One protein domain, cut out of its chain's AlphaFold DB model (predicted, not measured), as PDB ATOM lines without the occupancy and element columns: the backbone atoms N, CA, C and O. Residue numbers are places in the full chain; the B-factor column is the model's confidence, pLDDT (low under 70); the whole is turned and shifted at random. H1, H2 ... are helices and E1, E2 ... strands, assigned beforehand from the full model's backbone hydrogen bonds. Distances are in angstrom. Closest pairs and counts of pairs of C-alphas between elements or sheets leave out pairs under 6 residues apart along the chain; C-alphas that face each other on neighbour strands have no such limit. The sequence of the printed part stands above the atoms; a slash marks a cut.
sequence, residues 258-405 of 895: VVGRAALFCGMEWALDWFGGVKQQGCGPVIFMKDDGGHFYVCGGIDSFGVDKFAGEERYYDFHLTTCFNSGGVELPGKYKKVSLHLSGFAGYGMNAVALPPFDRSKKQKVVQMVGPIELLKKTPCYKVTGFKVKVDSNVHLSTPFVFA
ATOM      1  N   VAL A 258     -59.597  -7.856  38.998       53.78
ATOM      2  CA  VAL A 258     -58.905  -7.896  37.705       53.78
ATOM      3  C   VAL A 258     -58.501  -6.479  37.307       53.78
ATOM      4  O   VAL A 258     -59.355  -5.674  36.936       53.78
ATOM      5  N   VAL A 259     -57.204  -6.179  37.351       49.94
ATOM      6  CA  VAL A 259     -56.653  -4.891  36.908       49.94
ATOM      7  C   VAL A 259     -55.884  -5.116  35.607       49.94
ATOM      8  O   VAL A 259     -54.826  -5.746  35.560       49.94
ATOM      9  N   GLY A 260     -56.469  -4.647  34.503       56.62
ATOM     10  CA  GLY A 260     -55.942  -4.861  33.155       56.62
ATOM     11  C   GLY A 260     -55.920  -6.342  32.759       56.62
ATOM     12  O   GLY A 260     -56.960  -6.934  32.481       56.62
ATOM     13  N   ARG A 261     -54.716  -6.928  32.690       57.91
ATOM     14  CA  ARG A 261     -54.480  -8.356  32.384       57.91
ATOM     15  C   ARG A 261     -53.917  -9.144  33.578       57.91
ATOM     16  O   ARG A 261     -53.389 -10.231  33.378       57.91
ATOM     17  N   ALA A 262     -53.973  -8.584  34.786       61.00
ATOM     18  CA  ALA A 262     -53.556  -9.244  36.020       61.00
ATOM     19  C   ALA A 262     -54.769  -9.548  36.905       61.00
ATOM     20  O   ALA A 262     -55.693  -8.736  36.996       61.00
ATOM     21  N   ALA A 263     -54.747 -10.688  37.592       68.69
ATOM     22  CA  ALA A 263     -55.560 -10.888  38.785       68.69
ATOM     23  C   ALA A 263     -54.787 -10.343  39.996       68.69
ATOM     24  O   ALA A 263     -53.738 -10.887  40.353       68.69
ATOM     25  N   LEU A 264     -55.287  -9.268  40.616       63.69
ATOM     26  CA  LEU A 264     -54.789  -8.828  41.917       63.69
ATOM     27  C   LEU A 264     -55.461  -9.669  43.002       63.69
ATOM     28  O   LEU A 264     -56.689  -9.657  43.143       63.69
ATOM     29  N   PHE A 265     -54.644 -10.374  43.777       69.50
ATOM     30  CA  PHE A 265     -55.080 -11.198  44.900       69.50
ATOM     31  C   PHE A 265     -54.598 -10.575  46.217       69.50
ATOM     32  O   PHE A 265     -53.788 -11.132  46.955       69.50
ATOM     33  N   CYS A 266     -55.072  -9.356  46.481       65.00
ATOM     34  CA  CYS A 266     -54.745  -8.602  47.686       65.00
ATOM     35  C   CYS A 266     -55.229  -9.348  48.941       65.00
ATOM     36  O   CYS A 266     -56.408  -9.678  49.043       65.00
ATOM     37  N   GLY A 267     -54.335  -9.570  49.906       69.44
ATOM     38  CA  GLY A 267     -54.672 -10.124  51.223       69.44
ATOM     39  C   GLY A 267     -54.792 -11.651  51.322       69.44
ATOM     40  O   GLY A 267     -54.896 -12.144  52.440       69.44
ATOM     41  N   MET A 268     -54.733 -12.409  50.219       84.38
ATOM     42  CA  MET A 268     -54.665 -13.876  50.304       84.38
ATOM     43  C   MET A 268     -53.270 -14.357  50.718       84.38
ATOM     44  O   MET A 268     -52.250 -13.859  50.232       84.38
ATOM     45  N   GLU A 269     -53.232 -15.363  51.593       92.06
ATOM     46  CA  GLU A 269     -51.999 -16.071  51.930       92.06
ATOM     47  C   GLU A 269     -51.568 -16.979  50.769       92.06
ATOM     48  O   GLU A 269     -52.389 -17.648  50.136       92.06
ATOM     49  N   TRP A 270     -50.270 -17.017  50.484       93.88
ATOM     50  CA  TRP A 270     -49.690 -17.800  49.396       93.88
ATOM     51  C   TRP A 270     -48.382 -18.465  49.817       93.88
ATOM     52  O   TRP A 270     -47.625 -17.950  50.639       93.88
ATOM     53  N   ALA A 271     -48.119 -19.629  49.240       94.88
ATOM     54  CA  ALA A 271     -46.952 -20.456  49.502       94.88
ATOM     55  C   ALA A 271     -46.221 -20.773  48.192       94.88
ATOM     56  O   ALA A 271     -46.803 -20.712  47.104       94.88
ATOM     57  N   LEU A 272     -44.937 -21.112  48.295       94.06
ATOM     58  CA  LEU A 272     -44.106 -21.488  47.152       94.06
ATOM     59  C   LEU A 272     -43.555 -22.899  47.351       94.06
ATOM     60  O   LEU A 272     -42.961 -23.197  48.386       94.06
ATOM     61  N   ASP A 273     -43.701 -23.750  46.342       93.19
ATOM     62  CA  ASP A 273     -43.131 -25.094  46.355       93.19
ATOM     63  C   ASP A 273     -42.432 -25.437  45.033       93.19
ATOM     64  O   ASP A 273     -42.390 -24.629  44.100       93.19
ATOM     65  N   TRP A 274     -41.868 -26.639  44.958       91.31
ATOM     66  CA  TRP A 274     -41.208 -27.173  43.777       91.31
ATOM     67  C   TRP A 274     -41.872 -28.467  43.291       91.31
ATOM     68  O   TRP A 274     -42.102 -29.401  44.059       91.31
ATOM     69  N   PHE A 275     -42.165 -28.528  41.995       88.94
ATOM     70  CA  PHE A 275     -42.762 -29.680  41.326       88.94
ATOM     71  C   PHE A 275     -41.724 -30.392  40.457       88.94
ATOM     72  O   PHE A 275     -40.960 -29.743  39.740       88.94
ATOM     73  N   GLY A 276     -41.709 -31.725  40.512       80.56
ATOM     74  CA  GLY A 276     -40.702 -32.568  39.858       80.56
ATOM     75  C   GLY A 276     -39.320 -32.511  40.525       80.56
ATOM     76  O   GLY A 276     -38.963 -31.562  41.219       80.56
ATOM     77  N   GLY A 277     -38.506 -33.543  40.309       69.56
ATOM     78  CA  GLY A 277     -37.147 -33.615  40.844       69.56
ATOM     79  C   GLY A 277     -36.209 -32.589  40.204       69.56
ATOM     80  O   GLY A 277     -36.300 -32.297  39.010       69.56
ATOM     81  N   VAL A 278     -35.259 -32.055  40.975       62.75
ATOM     82  CA  VAL A 278     -34.269 -31.087  40.472       62.75
ATOM     83  C   VAL A 278     -33.480 -31.706  39.307       62.75
ATOM     84  O   VAL A 278     -32.800 -32.713  39.495       62.75
ATOM     85  N   LYS A 279     -33.527 -31.058  38.129       63.09
ATOM     86  CA  LYS A 279     -32.994 -31.497  36.811       63.09
ATOM     87  C   LYS A 279     -33.906 -32.415  35.970       63.09
ATOM     88  O   LYS A 279     -33.486 -32.809  34.886       63.09
ATOM     89  N   GLN A 280     -35.131 -32.733  36.392       65.06
ATOM     90  CA  GLN A 280     -36.097 -33.430  35.526       65.06
ATOM     91  C   GLN A 280     -36.714 -32.477  34.487       65.06
ATOM     92  O   GLN A 280     -36.845 -31.273  34.724       65.06
ATOM     93  N   GLN A 281     -37.115 -33.003  33.326       65.38
ATOM     94  CA  GLN A 281     -37.849 -32.207  32.338       65.38
ATOM     95  C   GLN A 281     -39.226 -31.819  32.892       65.38
ATOM     96  O   GLN A 281     -39.907 -32.639  33.499       65.38
ATOM     97  N   GLY A 282     -39.624 -30.558  32.710       73.94
ATOM     98  CA  GLY A 282     -40.890 -30.033  33.237       73.94
ATOM     99  C   GLY A 282     -40.901 -29.711  34.739       73.94
ATOM    100  O   GLY A 282     -41.913 -29.198  35.212       73.94
ATOM    101  N   CYS A 283     -39.806 -29.944  35.480       82.69
ATOM    102  CA  CYS A 283     -39.714 -29.532  36.884       82.69
ATOM    103  C   CYS A 283     -39.614 -28.005  37.041       82.69
ATOM    104  O   CYS A 283     -39.090 -27.309  36.165       82.69
ATOM    105  N   GLY A 284     -40.065 -27.480  38.180       88.62
ATOM    106  CA  GLY A 284     -39.889 -26.073  38.531       88.62
ATOM    107  C   GLY A 284     -40.827 -25.559  39.627       88.62
ATOM    108  O   GLY A 284     -41.529 -26.344  40.264       88.62
ATOM    109  N   PRO A 285     -40.825 -24.239  39.876       91.50
ATOM    110  CA  PRO A 285     -41.531 -23.644  41.003       91.50
ATOM    111  C   PRO A 285     -43.033 -23.464  40.745       91.50
ATOM    112  O   PRO A 285     -43.460 -23.118  39.639       91.50
ATOM    113  N   VAL A 286     -43.827 -23.654  41.800       93.25
ATOM    114  CA  VAL A 286     -45.297 -23.651  41.780       93.25
ATOM    115  C   VAL A 286     -45.832 -22.783  42.912       93.25
ATOM    116  O   VAL A 286     -45.378 -22.889  44.052       93.25
ATOM    117  N   ILE A 287     -46.807 -21.931  42.596       94.50
ATOM    118  CA  ILE A 287     -47.509 -21.104  43.581       94.50
ATOM    119  C   ILE A 287     -48.727 -21.856  44.097       94.50
ATOM    120  O   ILE A 287     -49.539 -22.356  43.314       94.50
ATOM    121  N   PHE A 288     -48.875 -21.846  45.413       95.12
ATOM    122  CA  PHE A 288     -50.069 -22.268  46.126       95.12
ATOM    123  C   PHE A 288     -50.737 -21.055  46.755       95.12
ATOM    124  O   PHE A 288     -50.058 -20.135  47.212       95.12
ATOM    125  N   MET A 289     -52.061 -21.050  46.794       94.31
ATOM    126  CA  MET A 289     -52.853 -20.002  47.429       94.31
ATOM    127  C   MET A 289     -53.789 -20.623  48.453       94.31
ATOM    128  O   MET A 289     -54.248 -21.749  48.272       94.31
ATOM    129  N   LYS A 290     -54.028 -19.905  49.544       93.31
ATOM    130  CA  LYS A 290     -54.927 -20.328  50.611       93.31
ATOM    131  C   LYS A 290     -56.345 -19.872  50.292       93.31
ATOM    132  O   LYS A 290     -56.542 -18.704  49.969       93.31
ATOM    133  N   ASP A 291     -57.313 -20.776  50.367       90.19
ATOM    134  CA  ASP A 291     -58.729 -20.435  50.218       90.19
ATOM    135  C   ASP A 291     -59.344 -19.870  51.513       90.19
ATOM    136  O   ASP A 291     -58.727 -19.875  52.582       90.19
ATOM    137  N   ASP A 292     -60.592 -19.398  51.417       86.12
ATOM    138  CA  ASP A 292     -61.372 -18.883  52.553       86.12
ATOM    139  C   ASP A 292     -61.644 -19.972  53.633       86.12
ATOM    140  O   ASP A 292     -62.028 -19.645  54.756       86.12
ATOM    141  N   GLY A 293     -61.439 -21.264  53.320       87.12
ATOM    142  CA  GLY A 293     -61.492 -22.392  54.264       87.12
ATOM    143  C   GLY A 293     -60.159 -22.676  54.973       87.12
ATOM    144  O   GLY A 293     -60.116 -23.453  55.926       87.12
ATOM    145  N   GLY A 294     -59.073 -22.026  54.546       87.75
ATOM    146  CA  GLY A 294     -57.732 -22.168  55.098       87.75
ATOM    147  C   GLY A 294     -56.857 -23.229  54.418       87.75
ATOM    148  O   GLY A 294     -55.736 -23.454  54.885       87.75
ATOM    149  N   HIS A 295     -57.319 -23.858  53.335       89.75
ATOM    150  CA  HIS A 295     -56.590 -24.900  52.609       89.75
ATOM    151  C   HIS A 295     -55.749 -24.317  51.466       89.75
ATOM    152  O   HIS A 295     -56.174 -23.397  50.771       89.75
ATOM    153  N   PHE A 296     -54.552 -24.868  51.241       93.81
ATOM    154  CA  PHE A 296     -53.695 -24.474  50.119       93.81
ATOM    155  C   PHE A 296     -54.030 -25.269  48.851       93.81
ATOM    156  O   PHE A 296     -53.780 -26.474  48.789       93.81
ATOM    157  N   TYR A 297     -54.528 -24.581  47.824       93.38
ATOM    158  CA  TYR A 297     -54.732 -25.118  46.476       93.38
ATOM    159  C   TYR A 297     -53.619 -24.649  45.527       93.38
ATOM    160  O   TYR A 297     -53.015 -23.590  45.728       93.38
ATOM    161  N   VAL A 298     -53.328 -25.427  44.481       94.50
ATOM    162  CA  VAL A 298     -52.369 -25.025  43.442       94.50
ATOM    163  C   VAL A 298     -52.939 -23.864  42.628       94.50
ATOM    164  O   VAL A 298     -53.976 -23.985  41.986       94.50
ATOM    165  N   CYS A 299     -52.249 -22.723  42.628       93.38
ATOM    166  CA  CYS A 299     -52.576 -21.611  41.740       93.38
ATOM    167  C   CYS A 299     -51.983 -21.853  40.348       93.38
ATOM    168  O   CYS A 299     -52.694 -21.718  39.357       93.38
ATOM    169  N   GLY A 300     -50.713 -22.266  40.260       93.12
ATOM    170  CA  GLY A 300     -50.092 -22.650  38.989       93.12
ATOM    171  C   GLY A 300     -48.561 -22.667  38.994       93.12
ATOM    172  O   GLY A 300     -47.908 -22.152  39.903       93.12
ATOM    173  N   GLY A 301     -47.981 -23.262  37.948       92.19
ATOM    174  CA  GLY A 301     -46.535 -23.274  37.707       92.19
ATOM    175  C   GLY A 301     -46.036 -21.927  37.181       92.19
ATOM    176  O   GLY A 301     -46.668 -21.332  36.306       92.19
ATOM    177  N   ILE A 302     -44.904 -21.438  37.694       90.88
ATOM    178  CA  ILE A 302     -44.354 -20.128  37.312       90.88
ATOM    179  C   ILE A 302     -43.599 -20.242  35.981       90.88
ATOM    180  O   ILE A 302     -42.645 -21.007  35.851       90.88
ATOM    181  N   ASP A 303     -44.001 -19.428  35.007       86.81
ATOM    182  CA  ASP A 303     -43.336 -19.272  33.710       86.81
ATOM    183  C   ASP A 303     -42.247 -18.189  33.757       86.81
ATOM    184  O   ASP A 303     -41.150 -18.344  33.224       86.81
ATOM    185  N   SER A 304     -42.551 -17.069  34.416       86.44
ATOM    186  CA  SER A 304     -41.608 -15.989  34.727       86.44
ATOM    187  C   SER A 304     -42.160 -15.110  35.852       86.44
ATOM    188  O   SER A 304     -43.336 -15.201  36.199       86.44
ATOM    189  N   PHE A 305     -41.321 -14.257  36.440       87.62
ATOM    190  CA  PHE A 305     -41.743 -13.328  37.488       87.62
ATOM    191  C   PHE A 305     -41.058 -11.964  37.358       87.62
ATOM    192  O   PHE A 305     -39.960 -11.848  36.809       87.62
ATOM    193  N   GLY A 306     -41.705 -10.937  37.899       81.50
ATOM    194  CA  GLY A 306     -41.227  -9.563  37.976       81.50
ATOM    195  C   GLY A 306     -41.618  -8.900  39.296       81.50
ATOM    196  O   GLY A 306     -42.313  -9.476  40.131       81.50
ATOM    197  N   VAL A 307     -41.154  -7.668  39.484       73.94
ATOM    198  CA  VAL A 307     -41.677  -6.760  40.513       73.94
ATOM    199  C   VAL A 307     -42.666  -5.844  39.806       73.94
ATOM    200  O   VAL A 307     -42.327  -5.343  38.728       73.94
ATOM    201  N   ASP A 308     -43.860  -5.645  40.368       64.06
ATOM    202  CA  ASP A 308     -44.775  -4.653  39.800       64.06
ATOM    203  C   ASP A 308     -44.139  -3.256  39.930       64.06
ATOM    204  O   ASP A 308     -43.462  -2.943  40.911       64.06
ATOM    205  N   LYS A 309     -44.304  -2.432  38.899       56.72
ATOM    206  CA  LYS A 309     -43.801  -1.054  38.852       56.72
ATOM    207  C   LYS A 309     -44.854  -0.033  39.279       56.72
ATOM    208  O   LYS A 309     -44.494   1.112  39.526       56.72
ATOM    209  N   PHE A 310     -46.129  -0.428  39.341       50.59
ATOM    210  CA  PHE A 310     -47.249   0.467  39.640       50.59
ATOM    211  C   PHE A 310     -47.647   0.476  41.125       50.59
ATOM    212  O   PHE A 310     -48.191   1.473  41.597       50.59
ATOM    213  N   ALA A 311     -47.323  -0.580  41.880       53.22
ATOM    214  CA  ALA A 311     -47.421  -0.594  43.339       53.22
ATOM    215  C   ALA A 311     -46.293   0.266  43.947       53.22
ATOM    216  O   ALA A 311     -45.165  -0.193  44.107       53.22
ATOM    217  N   GLY A 312     -46.582   1.543  44.221       43.66
ATOM    218  CA  GLY A 312     -45.563   2.561  44.529       43.66
ATOM    219  C   GLY A 312     -44.719   2.310  45.787       43.66
ATOM    220  O   GLY A 312     -43.551   2.698  45.804       43.66
ATOM    221  N   GLU A 313     -45.292   1.638  46.790       48.44
ATOM    222  CA  GLU A 313     -44.686   1.355  48.108       48.44
ATOM    223  C   GLU A 313     -44.888  -0.099  48.585       48.44
ATOM    224  O   GLU A 313     -44.129  -0.599  49.416       48.44
ATOM    225  N   GLU A 314     -45.882  -0.812  48.050       55.31
ATOM    226  CA  GLU A 314     -46.241  -2.163  48.487       55.31
ATOM    227  C   GLU A 314     -45.384  -3.241  47.789       55.31
ATOM    228  O   GLU A 314     -45.149  -3.202  46.580       55.31
ATOM    229  N   ARG A 315     -44.942  -4.262  48.537       71.69
ATOM    230  CA  ARG A 315     -44.036  -5.337  48.077       71.69
ATOM    231  C   ARG A 315     -44.766  -6.393  47.220       71.69
ATOM    232  O   ARG A 315     -44.782  -7.574  47.578       71.69
ATOM    233  N   TYR A 316     -45.404  -5.983  46.121       83.88
ATOM    234  CA  TYR A 316     -46.069  -6.883  45.168       83.88
ATOM    235  C   TYR A 316     -45.101  -7.484  44.145       83.88
ATOM    236  O   TYR A 316     -44.257  -6.800  43.557       83.88
ATOM    237  N   TYR A 317     -45.285  -8.775  43.880       85.88
ATOM    238  CA  TYR A 317     -44.586  -9.507  42.832       85.88
ATOM    239  C   TYR A 317     -45.568 -10.026  41.790       85.88
ATOM    240  O   TYR A 317     -46.608 -10.603  42.114       85.88
ATOM    241  N   ASP A 318     -45.205  -9.806  40.533       88.94
ATOM    242  CA  ASP A 318     -45.942 -10.243  39.360       88.94
ATOM    243  C   ASP A 318     -45.449 -11.620  38.934       88.94
ATOM    244  O   ASP A 318     -44.304 -11.761  38.507       88.94
ATOM    245  N   PHE A 319     -46.313 -12.625  38.989       89.75
ATOM    246  CA  PHE A 319     -46.012 -13.975  38.532       89.75
ATOM    247  C   PHE A 319     -46.813 -14.287  37.271       89.75
ATOM    248  O   PHE A 319     -48.045 -14.287  37.272       89.75
ATOM    249  N   HIS A 320     -46.110 -14.567  36.179       89.69
ATOM    250  CA  HIS A 320     -46.699 -15.124  34.969       89.69
ATOM    251  C   HIS A 320     -46.753 -16.641  35.102       89.69
ATOM    252  O   HIS A 320     -45.733 -17.268  35.389       89.69
ATOM    253  N   LEU A 321     -47.931 -17.227  34.893       90.81
ATOM    254  CA  LEU A 321     -48.171 -18.650  35.132       90.81
ATOM    255  C   LEU A 321     -48.379 -19.422  33.825       90.81
ATOM    256  O   LEU A 321     -48.922 -18.908  32.850       90.81
ATOM    257  N   THR A 322     -47.972 -20.686  33.797       88.31
ATOM    258  CA  THR A 322     -48.136 -21.577  32.632       88.31
ATOM    259  C   THR A 322     -49.578 -22.077  32.485       88.31
ATOM    260  O   THR A 322     -50.119 -22.183  31.381       88.31
ATOM    261  N   THR A 323     -50.208 -22.332  33.626       86.44
ATOM    262  CA  THR A 323     -51.591 -22.743  33.907       86.44
ATOM    263  C   THR A 323     -52.028 -21.937  35.128       86.44
ATOM    264  O   THR A 323     -51.177 -21.507  35.901       86.44
ATOM    265  N   CYS A 324     -53.318 -21.650  35.274       89.56
ATOM    266  CA  CYS A 324     -53.822 -20.900  36.425       89.56
ATOM    267  C   CYS A 324     -55.134 -21.535  36.870       89.56
ATOM    268  O   CYS A 324     -56.042 -21.608  36.052       89.56
ATOM    269  N   PHE A 325     -55.256 -21.957  38.123       91.06
ATOM    270  CA  PHE A 325     -56.475 -22.566  38.663       91.06
ATOM    271  C   PHE A 325     -57.142 -21.660  39.707       91.06
ATOM    272  O   PHE A 325     -56.516 -20.752  40.262       91.06
ATOM    273  N   ASN A 326     -58.428 -21.896  39.964       89.31
ATOM    274  CA  ASN A 326     -59.131 -21.367  41.135       89.31
ATOM    275  C   ASN A 326     -59.165 -22.402  42.279       89.31
ATOM    276  O   ASN A 326     -58.741 -23.541  42.100       89.31
ATOM    277  N   SER A 327     -59.716 -22.025  43.436       88.25
ATOM    278  CA  SER A 327     -59.881 -22.918  44.597       88.25
ATOM    279  C   SER A 327     -60.755 -24.153  44.333       88.25
ATOM    280  O   SER A 327     -60.662 -25.133  45.061       88.25
ATOM    281  N   GLY A 328     -61.566 -24.147  43.270       87.62
ATOM    282  CA  GLY A 328     -62.316 -25.312  42.790       87.62
ATOM    283  C   GLY A 328     -61.556 -26.195  41.791       87.62
ATOM    284  O   GLY A 328     -62.180 -27.037  41.152       87.62
ATOM    285  N   GLY A 329     -60.251 -25.974  41.583       87.94
ATOM    286  CA  GLY A 329     -59.416 -26.748  40.654       87.94
ATOM    287  C   GLY A 329     -59.672 -26.483  39.162       87.94
ATOM    288  O   GLY A 329     -59.130 -27.186  38.314       87.94
ATOM    289  N   VAL A 330     -60.480 -25.480  38.801       88.88
ATOM    290  CA  VAL A 330     -60.844 -25.194  37.400       88.88
ATOM    291  C   VAL A 330     -59.802 -24.276  36.755       88.88
ATOM    292  O   VAL A 330     -59.508 -23.211  37.304       88.88
ATOM    293  N   GLU A 331     -59.268 -24.640  35.578       88.62
ATOM    294  CA  GLU A 331     -58.322 -23.769  34.860       88.62
ATOM    295  C   GLU A 331     -59.020 -22.481  34.386       88.62
ATOM    296  O   GLU A 331     -60.021 -22.492  33.665       88.62
ATOM    297  N   LEU A 332     -58.458 -21.343  34.780       85.00
ATOM    298  CA  LEU A 332     -58.887 -20.016  34.385       85.00
ATOM    299  C   LEU A 332     -58.390 -19.685  32.962       85.00
ATOM    300  O   LEU A 332     -57.227 -19.936  32.632       85.00
ATOM    301  N   PRO A 333     -59.225 -19.047  32.112       81.81
ATOM    302  CA  PRO A 333     -58.849 -18.674  30.748       81.81
ATOM    303  C   PRO A 333     -57.521 -17.911  30.658       81.81
ATOM    304  O   PRO A 333     -57.216 -17.083  31.511       81.81
ATOM    305  N   GLY A 334     -56.770 -18.093  29.564       73.31
ATOM    306  CA  GLY A 334     -55.386 -17.602  29.413       73.31
ATOM    307  C   GLY A 334     -55.119 -16.108  29.681       73.31
ATOM    308  O   GLY A 334     -53.973 -15.731  29.903       73.31
ATOM    309  N   LYS A 335     -56.155 -15.258  29.734       74.75
ATOM    310  CA  LYS A 335     -56.069 -13.857  30.190       74.75
ATOM    311  C   LYS A 335     -55.787 -13.687  31.696       74.75
ATOM    312  O   LYS A 335     -55.480 -12.576  32.103       74.75
ATOM    313  N   TYR A 336     -55.897 -14.751  32.496       73.31
ATOM    314  CA  TYR A 336     -55.618 -14.772  33.940       73.31
ATOM    315  C   TYR A 336     -54.215 -15.297  34.287       73.31
ATOM    316  O   TYR A 336     -53.860 -15.381  35.455       73.31
ATOM    317  N   LYS A 337     -53.376 -15.602  33.287       84.56
ATOM    318  CA  LYS A 337     -52.012 -16.141  33.464       84.56
ATOM    319  C   LYS A 337     -50.967 -15.090  33.900       84.56
ATOM    320  O   LYS A 337     -49.787 -15.188  33.565       84.56
ATOM    321  N   LYS A 338     -51.413 -14.085  34.661       88.56
ATOM    322  CA  LYS A 338     -50.608 -13.140  35.445       88.56
ATOM    323  C   LYS A 338     -51.327 -12.897  36.772       88.56
ATOM    324  O   LYS A 338     -52.461 -12.412  36.773       88.56
ATOM    325  N   VAL A 339     -50.653 -13.203  37.871       88.00
ATOM    326  CA  VAL A 339     -51.152 -13.016  39.237       88.00
ATOM    327  C   VAL A 339     -50.203 -12.090  39.991       88.00
ATOM    328  O   VAL A 339     -48.987 -12.203  39.839       88.00
ATOM    329  N   SER A 340     -50.744 -11.163  40.776       88.19
ATOM    330  CA  SER A 340     -49.947 -10.195  41.541       88.19
ATOM    331  C   SER A 340     -50.169 -10.429  43.034       88.19
ATOM    332  O   SER A 340     -51.300 -10.324  43.518       88.19
ATOM    333  N   LEU A 341     -49.097 -10.778  43.753       89.19
ATOM    334  CA  LEU A 341     -49.134 -11.254  45.144       89.19
ATOM    335  C   LEU A 341     -48.233 -10.402  46.044       89.19
ATOM    336  O   LEU A 341     -47.090 -10.115  45.685       89.19
ATOM    337  N   HIS A 342     -48.732 -10.012  47.220       87.69
ATOM    338  CA  HIS A 342     -47.984  -9.190  48.176       87.69
ATOM    339  C   HIS A 342     -47.100 -10.040  49.097       87.69
ATOM    340  O   HIS A 342     -47.530 -11.088  49.583       87.69
ATOM    341  N   LEU A 343     -45.885  -9.573  49.406       85.94
ATOM    342  CA  LEU A 343     -44.945 -10.319  50.250       85.94
ATOM    343  C   LEU A 343     -45.455 -10.569  51.681       85.94
ATOM    344  O   LEU A 343     -45.099 -11.589  52.258       85.94
ATOM    345  N   SER A 344     -46.307  -9.704  52.250       85.12
ATOM    346  CA  SER A 344     -46.867  -9.946  53.597       85.12
ATOM    347  C   SER A 344     -47.861 -11.113  53.654       85.12
ATOM    348  O   SER A 344     -48.156 -11.592  54.743       85.12
ATOM    349  N   GLY A 345     -48.370 -11.567  52.502       88.50
ATOM    350  CA  GLY A 345     -49.166 -12.790  52.386       88.50
ATOM    351  C   GLY A 345     -48.319 -14.056  52.220       88.50
ATOM    352  O   GLY A 345     -48.883 -15.136  52.088       88.50
ATOM    353  N   PHE A 346     -46.984 -13.963  52.185       91.94
ATOM    354  CA  PHE A 346     -46.137 -15.136  51.991       91.94
ATOM    355  C   PHE A 346     -46.096 -16.010  53.254       91.94
ATOM    356  O   PHE A 346     -45.449 -15.665  54.243       91.94
ATOM    357  N   ALA A 347     -46.775 -17.153  53.201       91.69
ATOM    358  CA  ALA A 347     -46.978 -18.047  54.336       91.69
ATOM    359  C   ALA A 347     -45.811 -19.015  54.587       91.69
ATOM    360  O   ALA A 347     -45.653 -19.476  55.717       91.69
ATOM    361  N   GLY A 348     -45.003 -19.346  53.570       92.00
ATOM    362  CA  GLY A 348     -43.907 -20.313  53.702       92.00
ATOM    363  C   GLY A 348     -43.626 -21.166  52.460       92.00
ATOM    364  O   GLY A 348     -44.086 -20.874  51.352       92.00
ATOM    365  N   TYR A 349     -42.857 -22.237  52.670       92.38
ATOM    366  CA  TYR A 349     -42.350 -23.136  51.633       92.38
ATOM    367  C   TYR A 349     -42.785 -24.590  51.842       92.38
ATOM    368  O   TYR A 349     -42.744 -25.097  52.963       92.38
ATOM    369  N   GLY A 350     -43.124 -25.291  50.758       92.12
ATOM    370  CA  GLY A 350     -43.218 -26.755  50.789       92.12
ATOM    371  C   GLY A 350     -41.837 -27.422  50.866       92.12
ATOM    372  O   GLY A 350     -40.814 -26.809  50.539       92.12
ATOM    373  N   MET A 351     -41.792 -28.682  51.305       89.00
ATOM    374  CA  MET A 351     -40.534 -29.428  51.461       89.00
ATOM    375  C   MET A 351     -39.693 -29.495  50.188       89.00
ATOM    376  O   MET A 351     -38.467 -29.411  50.273       89.00
ATOM    377  N   ASN A 352     -40.313 -29.628  49.016       88.88
ATOM    378  CA  ASN A 352     -39.575 -29.746  47.760       88.88
ATOM    379  C   ASN A 352     -38.828 -28.442  47.430       88.88
ATOM    380  O   ASN A 352     -37.711 -28.493  46.915       88.88
ATOM    381  N   ALA A 353     -39.393 -27.278  47.775       88.94
ATOM    382  CA  ALA A 353     -38.682 -26.000  47.714       88.94
ATOM    383  C   ALA A 353     -37.590 -25.861  48.792       88.94
ATOM    384  O   ALA A 353     -36.528 -25.303  48.507       88.94
ATOM    385  N   VAL A 354     -37.805 -26.388  50.002       86.62
ATOM    386  CA  VAL A 354     -36.803 -26.380  51.091       86.62
ATOM    387  C   VAL A 354     -35.620 -27.315  50.799       86.62
ATOM    388  O   VAL A 354     -34.502 -27.041  51.225       86.62
ATOM    389  N   ALA A 355     -35.816 -28.369  50.005       84.56
ATOM    390  CA  ALA A 355     -34.755 -29.274  49.552       84.56
ATOM    391  C   ALA A 355     -33.813 -28.671  48.481       84.56
ATOM    392  O   ALA A 355     -32.889 -29.344  48.017       84.56
ATOM    393  N   LEU A 356     -34.033 -27.423  48.049       83.62
ATOM    394  CA  LEU A 356     -33.240 -26.783  46.997       83.62
ATOM    395  C   LEU A 356     -31.894 -26.231  47.520       83.62
ATOM    396  O   LEU A 356     -31.820 -25.735  48.647       83.62
ATOM    397  N   PRO A 357     -30.837 -26.185  46.676       74.38
ATOM    398  CA  PRO A 357     -29.508 -25.696  47.062       74.38
ATOM    399  C   PRO A 357     -29.425 -24.326  47.771       74.38
ATOM    400  O   PRO A 357     -28.486 -24.136  48.538       74.38
ATOM    401  N   PRO A 358     -30.346 -23.356  47.579       74.75
ATOM    402  CA  PRO A 358     -30.306 -22.102  48.339       74.75
ATOM    403  C   PRO A 358     -30.600 -22.245  49.841       74.75
ATOM    404  O   PRO A 358     -30.233 -21.342  50.594       74.75
ATOM    405  N   PHE A 359     -31.218 -23.350  50.277       71.38
ATOM    406  CA  PHE A 359     -31.403 -23.700  51.692       71.38
ATOM    407  C   PHE A 359     -30.371 -24.716  52.210       71.38
ATOM    408  O   PHE A 359     -30.151 -24.768  53.421       71.38
ATOM    409  N   ASP A 360     -29.717 -25.481  51.324       60.50
ATOM    410  CA  ASP A 360     -28.666 -26.457  51.665       60.50
ATOM    411  C   ASP A 360     -27.420 -25.766  52.250       60.50
ATOM    412  O   ASP A 360     -26.448 -25.415  51.570       60.50
ATOM    413  N   ARG A 361     -27.458 -25.526  53.562       52.44
ATOM    414  CA  ARG A 361     -26.328 -24.996  54.317       52.44
ATOM    415  C   ARG A 361     -25.396 -26.129  54.729       52.44
ATOM    416  O   ARG A 361     -25.762 -27.046  55.458       52.44
ATOM    417  N   SER A 362     -24.136 -25.983  54.318       48.62
ATOM    418  CA  SER A 362     -23.060 -26.940  54.585       48.62
ATOM    419  C   SER A 362     -22.978 -27.402  56.050       48.62
ATOM    420  O   SER A 362     -23.218 -26.624  56.978       48.62
ATOM    421  N   LYS A 363     -22.477 -28.632  56.247       50.72
ATOM    422  CA  LYS A 363     -22.308 -29.365  57.525       50.72
ATOM    423  C   LYS A 363     -21.527 -28.645  58.655       50.72
ATOM    424  O   LYS A 363     -21.241 -29.261  59.676       50.72
ATOM    425  N   LYS A 364     -21.140 -27.374  58.490       52.84
ATOM    426  CA  LYS A 364     -20.367 -26.561  59.446       52.84
ATOM    427  C   LYS A 364     -21.173 -25.482  60.186       52.84
ATOM    428  O   LYS A 364     -20.628 -24.894  61.115       52.84
ATOM    429  N   GLN A 365     -22.433 -25.208  59.825       44.88
ATOM    430  CA  GLN A 365     -23.288 -24.254  60.556       44.88
ATOM    431  C   GLN A 365     -24.709 -24.812  60.741       44.88
ATOM    432  O   GLN A 365     -25.475 -24.885  59.788       44.88
ATOM    433  N   LYS A 366     -25.072 -25.176  61.983       42.50
ATOM    434  CA  LYS A 366     -26.350 -25.821  62.371       42.50
ATOM    435  C   LYS A 366     -27.581 -24.887  62.373       42.50
ATOM    436  O   LYS A 366     -28.459 -25.020  63.216       42.50
ATOM    437  N   VAL A 367     -27.641 -23.910  61.477       45.75
ATOM    438  CA  VAL A 367     -28.759 -22.956  61.370       45.75
ATOM    439  C   VAL A 367     -29.157 -22.889  59.905       45.75
ATOM    440  O   VAL A 367     -28.267 -22.753  59.069       45.75
ATOM    441  N   VAL A 368     -30.447 -22.915  59.574       54.38
ATOM    442  CA  VAL A 368     -30.939 -22.594  58.222       54.38
ATOM    443  C   VAL A 368     -31.263 -21.099  58.162       54.38
ATOM    444  O   VAL A 368     -31.783 -20.547  59.126       54.38
ATOM    445  N   GLN A 369     -30.928 -20.416  57.064       58.31
ATOM    446  CA  GLN A 369     -31.487 -19.084  56.806       58.31
ATOM    447  C   GLN A 369     -32.734 -19.264  55.954       58.31
ATOM    448  O   GLN A 369     -32.652 -19.881  54.892       58.31
ATOM    449  N   MET A 370     -33.851 -18.671  56.367       64.62
ATOM    450  CA  MET A 370     -34.929 -18.390  55.427       64.62
ATOM    451  C   MET A 370     -34.396 -17.425  54.363       64.62
ATOM    452  O   MET A 370     -34.136 -16.253  54.628       64.62
ATOM    453  N   VAL A 371     -34.195 -17.949  53.159       76.00
ATOM    454  CA  VAL A 371     -34.036 -17.162  51.934       76.00
ATOM    455  C   VAL A 371     -35.409 -16.569  51.590       76.00
ATOM    456  O   VAL A 371     -36.429 -17.212  51.838       76.00
ATOM    457  N   GLY A 372     -35.475 -15.349  51.048       83.94
ATOM    458  CA  GLY A 372     -36.751 -14.761  50.602       83.94
ATOM    459  C   GLY A 372     -37.254 -15.407  49.298       83.94
ATOM    460  O   GLY A 372     -36.420 -15.813  48.486       83.94
ATOM    461  N   PRO A 373     -38.572 -15.476  49.018       86.62
ATOM    462  CA  PRO A 373     -39.104 -16.293  47.913       86.62
ATOM    463  C   PRO A 373     -38.567 -15.869  46.541       86.62
ATOM    464  O   PRO A 373     -38.176 -16.699  45.722       86.62
ATOM    465  N   ILE A 374     -38.420 -14.564  46.319       86.44
ATOM    466  CA  ILE A 374     -37.815 -14.009  45.100       86.44
ATOM    467  C   ILE A 374     -36.305 -14.285  45.017       86.44
ATOM    468  O   ILE A 374     -35.747 -14.387  43.924       86.44
ATOM    469  N   GLU A 375     -35.621 -14.416  46.151       84.62
ATOM    470  CA  GLU A 375     -34.198 -14.750  46.190       84.62
ATOM    471  C   GLU A 375     -33.967 -16.254  45.952       84.62
ATOM    472  O   GLU A 375     -33.028 -16.609  45.239       84.62
ATOM    473  N   LEU A 376     -34.864 -17.124  46.433       85.44
ATOM    474  CA  LEU A 376     -34.903 -18.550  46.086       85.44
ATOM    475  C   LEU A 376     -35.076 -18.727  44.571       85.44
ATOM    476  O   LEU A 376     -34.245 -19.363  43.924       85.44
ATOM    477  N   LEU A 377     -36.098 -18.088  43.990       86.50
ATOM    478  CA  LEU A 377     -36.361 -18.130  42.547       86.50
ATOM    479  C   LEU A 377     -35.190 -17.581  41.715       86.50
ATOM    480  O   LEU A 377     -34.895 -18.108  40.645       86.50
ATOM    481  N   LYS A 378     -34.469 -16.559  42.201       83.88
ATOM    482  CA  LYS A 378     -33.246 -16.059  41.546       83.88
ATOM    483  C   LYS A 378     -32.078 -17.050  41.630       83.88
ATOM    484  O   LYS A 378     -31.342 -17.174  40.649       83.88
ATOM    485  N   LYS A 379     -31.898 -17.724  42.774       81.62
ATOM    486  CA  LYS A 379     -30.781 -18.648  43.051       81.62
ATOM    487  C   LYS A 379     -30.974 -20.063  42.483       81.62
ATOM    488  O   LYS A 379     -29.975 -20.760  42.336       81.62
ATOM    489  N   THR A 380     -32.195 -20.470  42.123       77.06
ATOM    490  CA  THR A 380     -32.489 -21.768  41.482       77.06
ATOM    491  C   THR A 380     -32.790 -21.570  39.981       77.06
ATOM    492  O   THR A 380     -33.937 -21.327  39.605       77.06
ATOM    493  N   PRO A 381     -31.788 -21.638  39.079       60.62
ATOM    494  CA  PRO A 381     -31.863 -21.074  37.723       60.62
ATOM    495  C   PRO A 381     -32.598 -21.941  36.678       60.62
ATOM    496  O   PRO A 381     -32.292 -21.858  35.490       60.62
ATOM    497  N   CYS A 382     -33.564 -22.773  37.076       57.56
ATOM    498  CA  CYS A 382     -34.219 -23.732  36.172       57.56
ATOM    499  C   CYS A 382     -35.002 -23.058  35.028       57.56
ATOM    500  O   CYS A 382     -35.057 -23.599  33.928       57.56
ATOM    501  N   TYR A 383     -35.468 -21.821  35.232       54.53
ATOM    502  CA  TYR A 383     -36.078 -20.967  34.203       54.53
ATOM    503  C   TYR A 383     -35.132 -20.567  33.049       54.53
ATOM    504  O   TYR A 383     -35.582 -19.980  32.068       54.53
ATOM    505  N   LYS A 384     -33.819 -20.835  33.148       49.34
ATOM    506  CA  LYS A 384     -32.827 -20.468  32.116       49.34
ATOM    507  C   LYS A 384     -32.553 -21.556  31.076       49.34
ATOM    508  O   LYS A 384     -31.890 -21.263  30.084       49.34
ATOM    509  N   VAL A 385     -33.048 -22.782  31.263       46.00
ATOM    510  CA  VAL A 385     -32.942 -23.832  30.239       46.00
ATOM    511  C   VAL A 385     -34.130 -23.694  29.288       46.00
ATOM    512  O   VAL A 385     -35.236 -24.151  29.571       46.00
ATOM    513  N   THR A 386     -33.904 -23.005  28.169       39.00
ATOM    514  CA  THR A 386     -34.930 -22.669  27.171       39.00
ATOM    515  C   THR A 386     -35.614 -23.918  26.616       39.00
ATOM    516  O   THR A 386     -35.052 -24.616  25.776       39.00
ATOM    517  N   GLY A 387     -36.838 -24.182  27.080       50.69
ATOM    518  CA  GLY A 387     -37.669 -25.313  26.654       50.69
ATOM    519  C   GLY A 387     -38.630 -25.803  27.740       50.69
ATOM    520  O   GLY A 387     -39.756 -26.189  27.435       50.69
ATOM    521  N   PHE A 388     -38.233 -25.726  29.014       56.41
ATOM    522  CA  PHE A 388     -38.985 -26.337  30.116       56.41
ATOM    523  C   PHE A 388     -39.897 -25.342  30.838       56.41
ATOM    524  O   PHE A 388     -39.501 -24.690  31.801       56.41
ATOM    525  N   LYS A 389     -41.149 -25.248  30.374       72.12
ATOM    526  CA  LYS A 389     -42.245 -24.610  31.118       72.12
ATOM    527  C   LYS A 389     -42.868 -25.627  32.079       72.12
ATOM    528  O   LYS A 389     -43.323 -26.676  31.626       72.12
ATOM    529  N   VAL A 390     -42.931 -25.303  33.370       80.44
ATOM    530  CA  VAL A 390     -43.567 -26.145  34.402       80.44
ATOM    531  C   VAL A 390     -45.057 -26.268  34.098       80.44
ATOM    532  O   VAL A 390     -45.763 -25.268  34.173       80.44
ATOM    533  N   LYS A 391     -45.570 -27.449  33.753       84.38
ATOM    534  CA  LYS A 391     -47.023 -27.677  33.670       84.38
ATOM    535  C   LYS A 391     -47.457 -28.479  34.886       84.38
ATOM    536  O   LYS A 391     -46.891 -29.534  35.137       84.38
ATOM    537  N   VAL A 392     -48.451 -27.961  35.597       87.00
ATOM    538  CA  VAL A 392     -49.099 -28.621  36.732       87.00
ATOM    539  C   VAL A 392     -50.576 -28.805  36.425       87.00
ATOM    540  O   VAL A 392     -51.183 -27.974  35.747       87.00
ATOM    541  N   ASP A 393     -51.131 -29.909  36.900       88.81
ATOM    542  CA  ASP A 393     -52.567 -30.148  36.979       88.81
ATOM    543  C   ASP A 393     -53.164 -29.547  38.270       88.81
ATOM    544  O   ASP A 393     -52.460 -28.961  39.094       88.81
ATOM    545  N   SER A 394     -54.480 -29.685  38.435       88.31
ATOM    546  CA  SER A 394     -55.253 -29.197  39.586       88.31
ATOM    547  C   SER A 394     -55.046 -29.990  40.881       88.31
ATOM    548  O   SER A 394     -55.481 -29.541  41.940       88.31
ATOM    549  N   ASN A 395     -54.434 -31.173  40.801       87.75
ATOM    550  CA  ASN A 395     -54.325 -32.143  41.890       87.75
ATOM    551  C   ASN A 395     -52.926 -32.117  42.531       87.75
ATOM    552  O   ASN A 395     -52.655 -32.857  43.477       87.75
ATOM    553  N   VAL A 396     -52.023 -31.265  42.035       90.56
ATOM    554  CA  VAL A 396     -50.732 -31.014  42.675       90.56
ATOM    555  C   VAL A 396     -50.976 -30.361  44.037       90.56
ATOM    556  O   VAL A 396     -51.568 -29.288  44.130       90.56
ATOM    557  N   HIS A 397     -50.499 -31.007  45.100       91.31
ATOM    558  CA  HIS A 397     -50.617 -30.532  46.478       91.31
ATOM    559  C   HIS A 397     -49.295 -29.949  47.000       91.31
ATOM    560  O   HIS A 397     -48.211 -30.311  46.542       91.31
ATOM    561  N   LEU A 398     -49.399 -29.052  47.983       91.69
ATOM    562  CA  LEU A 398     -48.267 -28.435  48.679       91.69
ATOM    563  C   LEU A 398     -47.536 -29.490  49.526       91.69
ATOM    564  O   LEU A 398     -48.152 -30.122  50.386       91.69
ATOM    565  N   SER A 399     -46.239 -29.702  49.288       91.31
ATOM    566  CA  SER A 399     -45.492 -30.803  49.909       91.31
ATOM    567  C   SER A 399     -45.252 -30.591  51.408       91.31
ATOM    568  O   SER A 399     -44.787 -29.540  51.858       91.31
ATOM    569  N   THR A 400     -45.569 -31.623  52.189       83.00
ATOM    570  CA  THR A 400     -45.506 -31.626  53.654       83.00
ATOM    571  C   THR A 400     -44.242 -32.325  54.181       83.00
ATOM    572  O   THR A 400     -43.726 -33.227  53.520       83.00
ATOM    573  N   PRO A 401     -43.736 -31.964  55.381       75.75
ATOM    574  CA  PRO A 401     -44.179 -30.869  56.254       75.75
ATOM    575  C   PRO A 401     -43.937 -29.467  55.669       75.75
ATOM    576  O   PRO A 401     -42.842 -29.129  55.239       75.75
ATOM    577  N   PHE A 402     -44.971 -28.627  55.693       82.75
ATOM    578  CA  PHE A 402     -44.881 -27.242  55.236       82.75
ATOM    579  C   PHE A 402     -44.057 -26.401  56.223       82.75
ATOM    580  O   PHE A 402     -44.340 -26.394  57.423       82.75
ATOM    581  N   VAL A 403     -43.049 -25.683  55.725       83.19
ATOM    582  CA  VAL A 403     -42.197 -24.798  56.525       83.19
ATOM    583  C   VAL A 403     -42.758 -23.385  56.464       83.19
ATOM    584  O   VAL A 403     -42.554 -22.659  55.488       83.19
ATOM    585  N   PHE A 404     -43.467 -22.999  57.525       79.06
ATOM    586  CA  PHE A 404     -43.980 -21.643  57.701       79.06
ATOM    587  C   PHE A 404     -42.856 -20.600  57.671       79.06
ATOM    588  O   PHE A 404     -41.738 -20.830  58.135       79.06
ATOM    589  N   ALA A 405     -43.167 -19.420  57.140       72.62
ATOM    590  CA  ALA A 405     -42.297 -18.259  57.228       72.62
ATOM    591  C   ALA A 405     -42.423 -17.616  58.620       72.62
ATOM    592  O   ALA A 405     -43.191 -16.669  58.797       72.62
TER     593      ALA A 405
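This is residues 258 to 405 of the 895 residues of an uncharacterized protein of Chara braunii (UniProt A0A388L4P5). There is little regular structure: one strongly twisted seven-stranded sheet folds sharply at E4, with three short helices near it; residues 362 to 367 stick out. The printed part has 148 residues, 58 in named elements, class mixed: E1 to E7, then H1 to H3. The mixed sheet runs E1 E6 E5 E4 E3 E2 E7. The whole is compact, radius of gyration of the C-alphas 14.9 A, spans 49 by 35 by 32 A.

E1, residues 262 to 264, begins at C-alpha (-53.556, -9.244, 36.020). E2 is 270 to 275, E3 284 to 290, E4 296 to 307 with 23.5 A, E5 316 to 321, E6 338 to 342, E7 346 to 349, H1 351 to 354, H2 373 to 379, H3 381 to 384, ending at (-32.827, -20.468, 32.116).

E2 to E6 form a meander, each strand antiparallel to its predecessor; N 273 and O 286 are 3.0 A apart. E4 bends by 93 degrees. H2, 8.0 A over the sheet, has every O i to N i+4 pair within hydrogen-bond range.

The printed part has no cut. Links E5 to E6 and H1 to H2 are long. Residues 360 to 370 are under pLDDT 70.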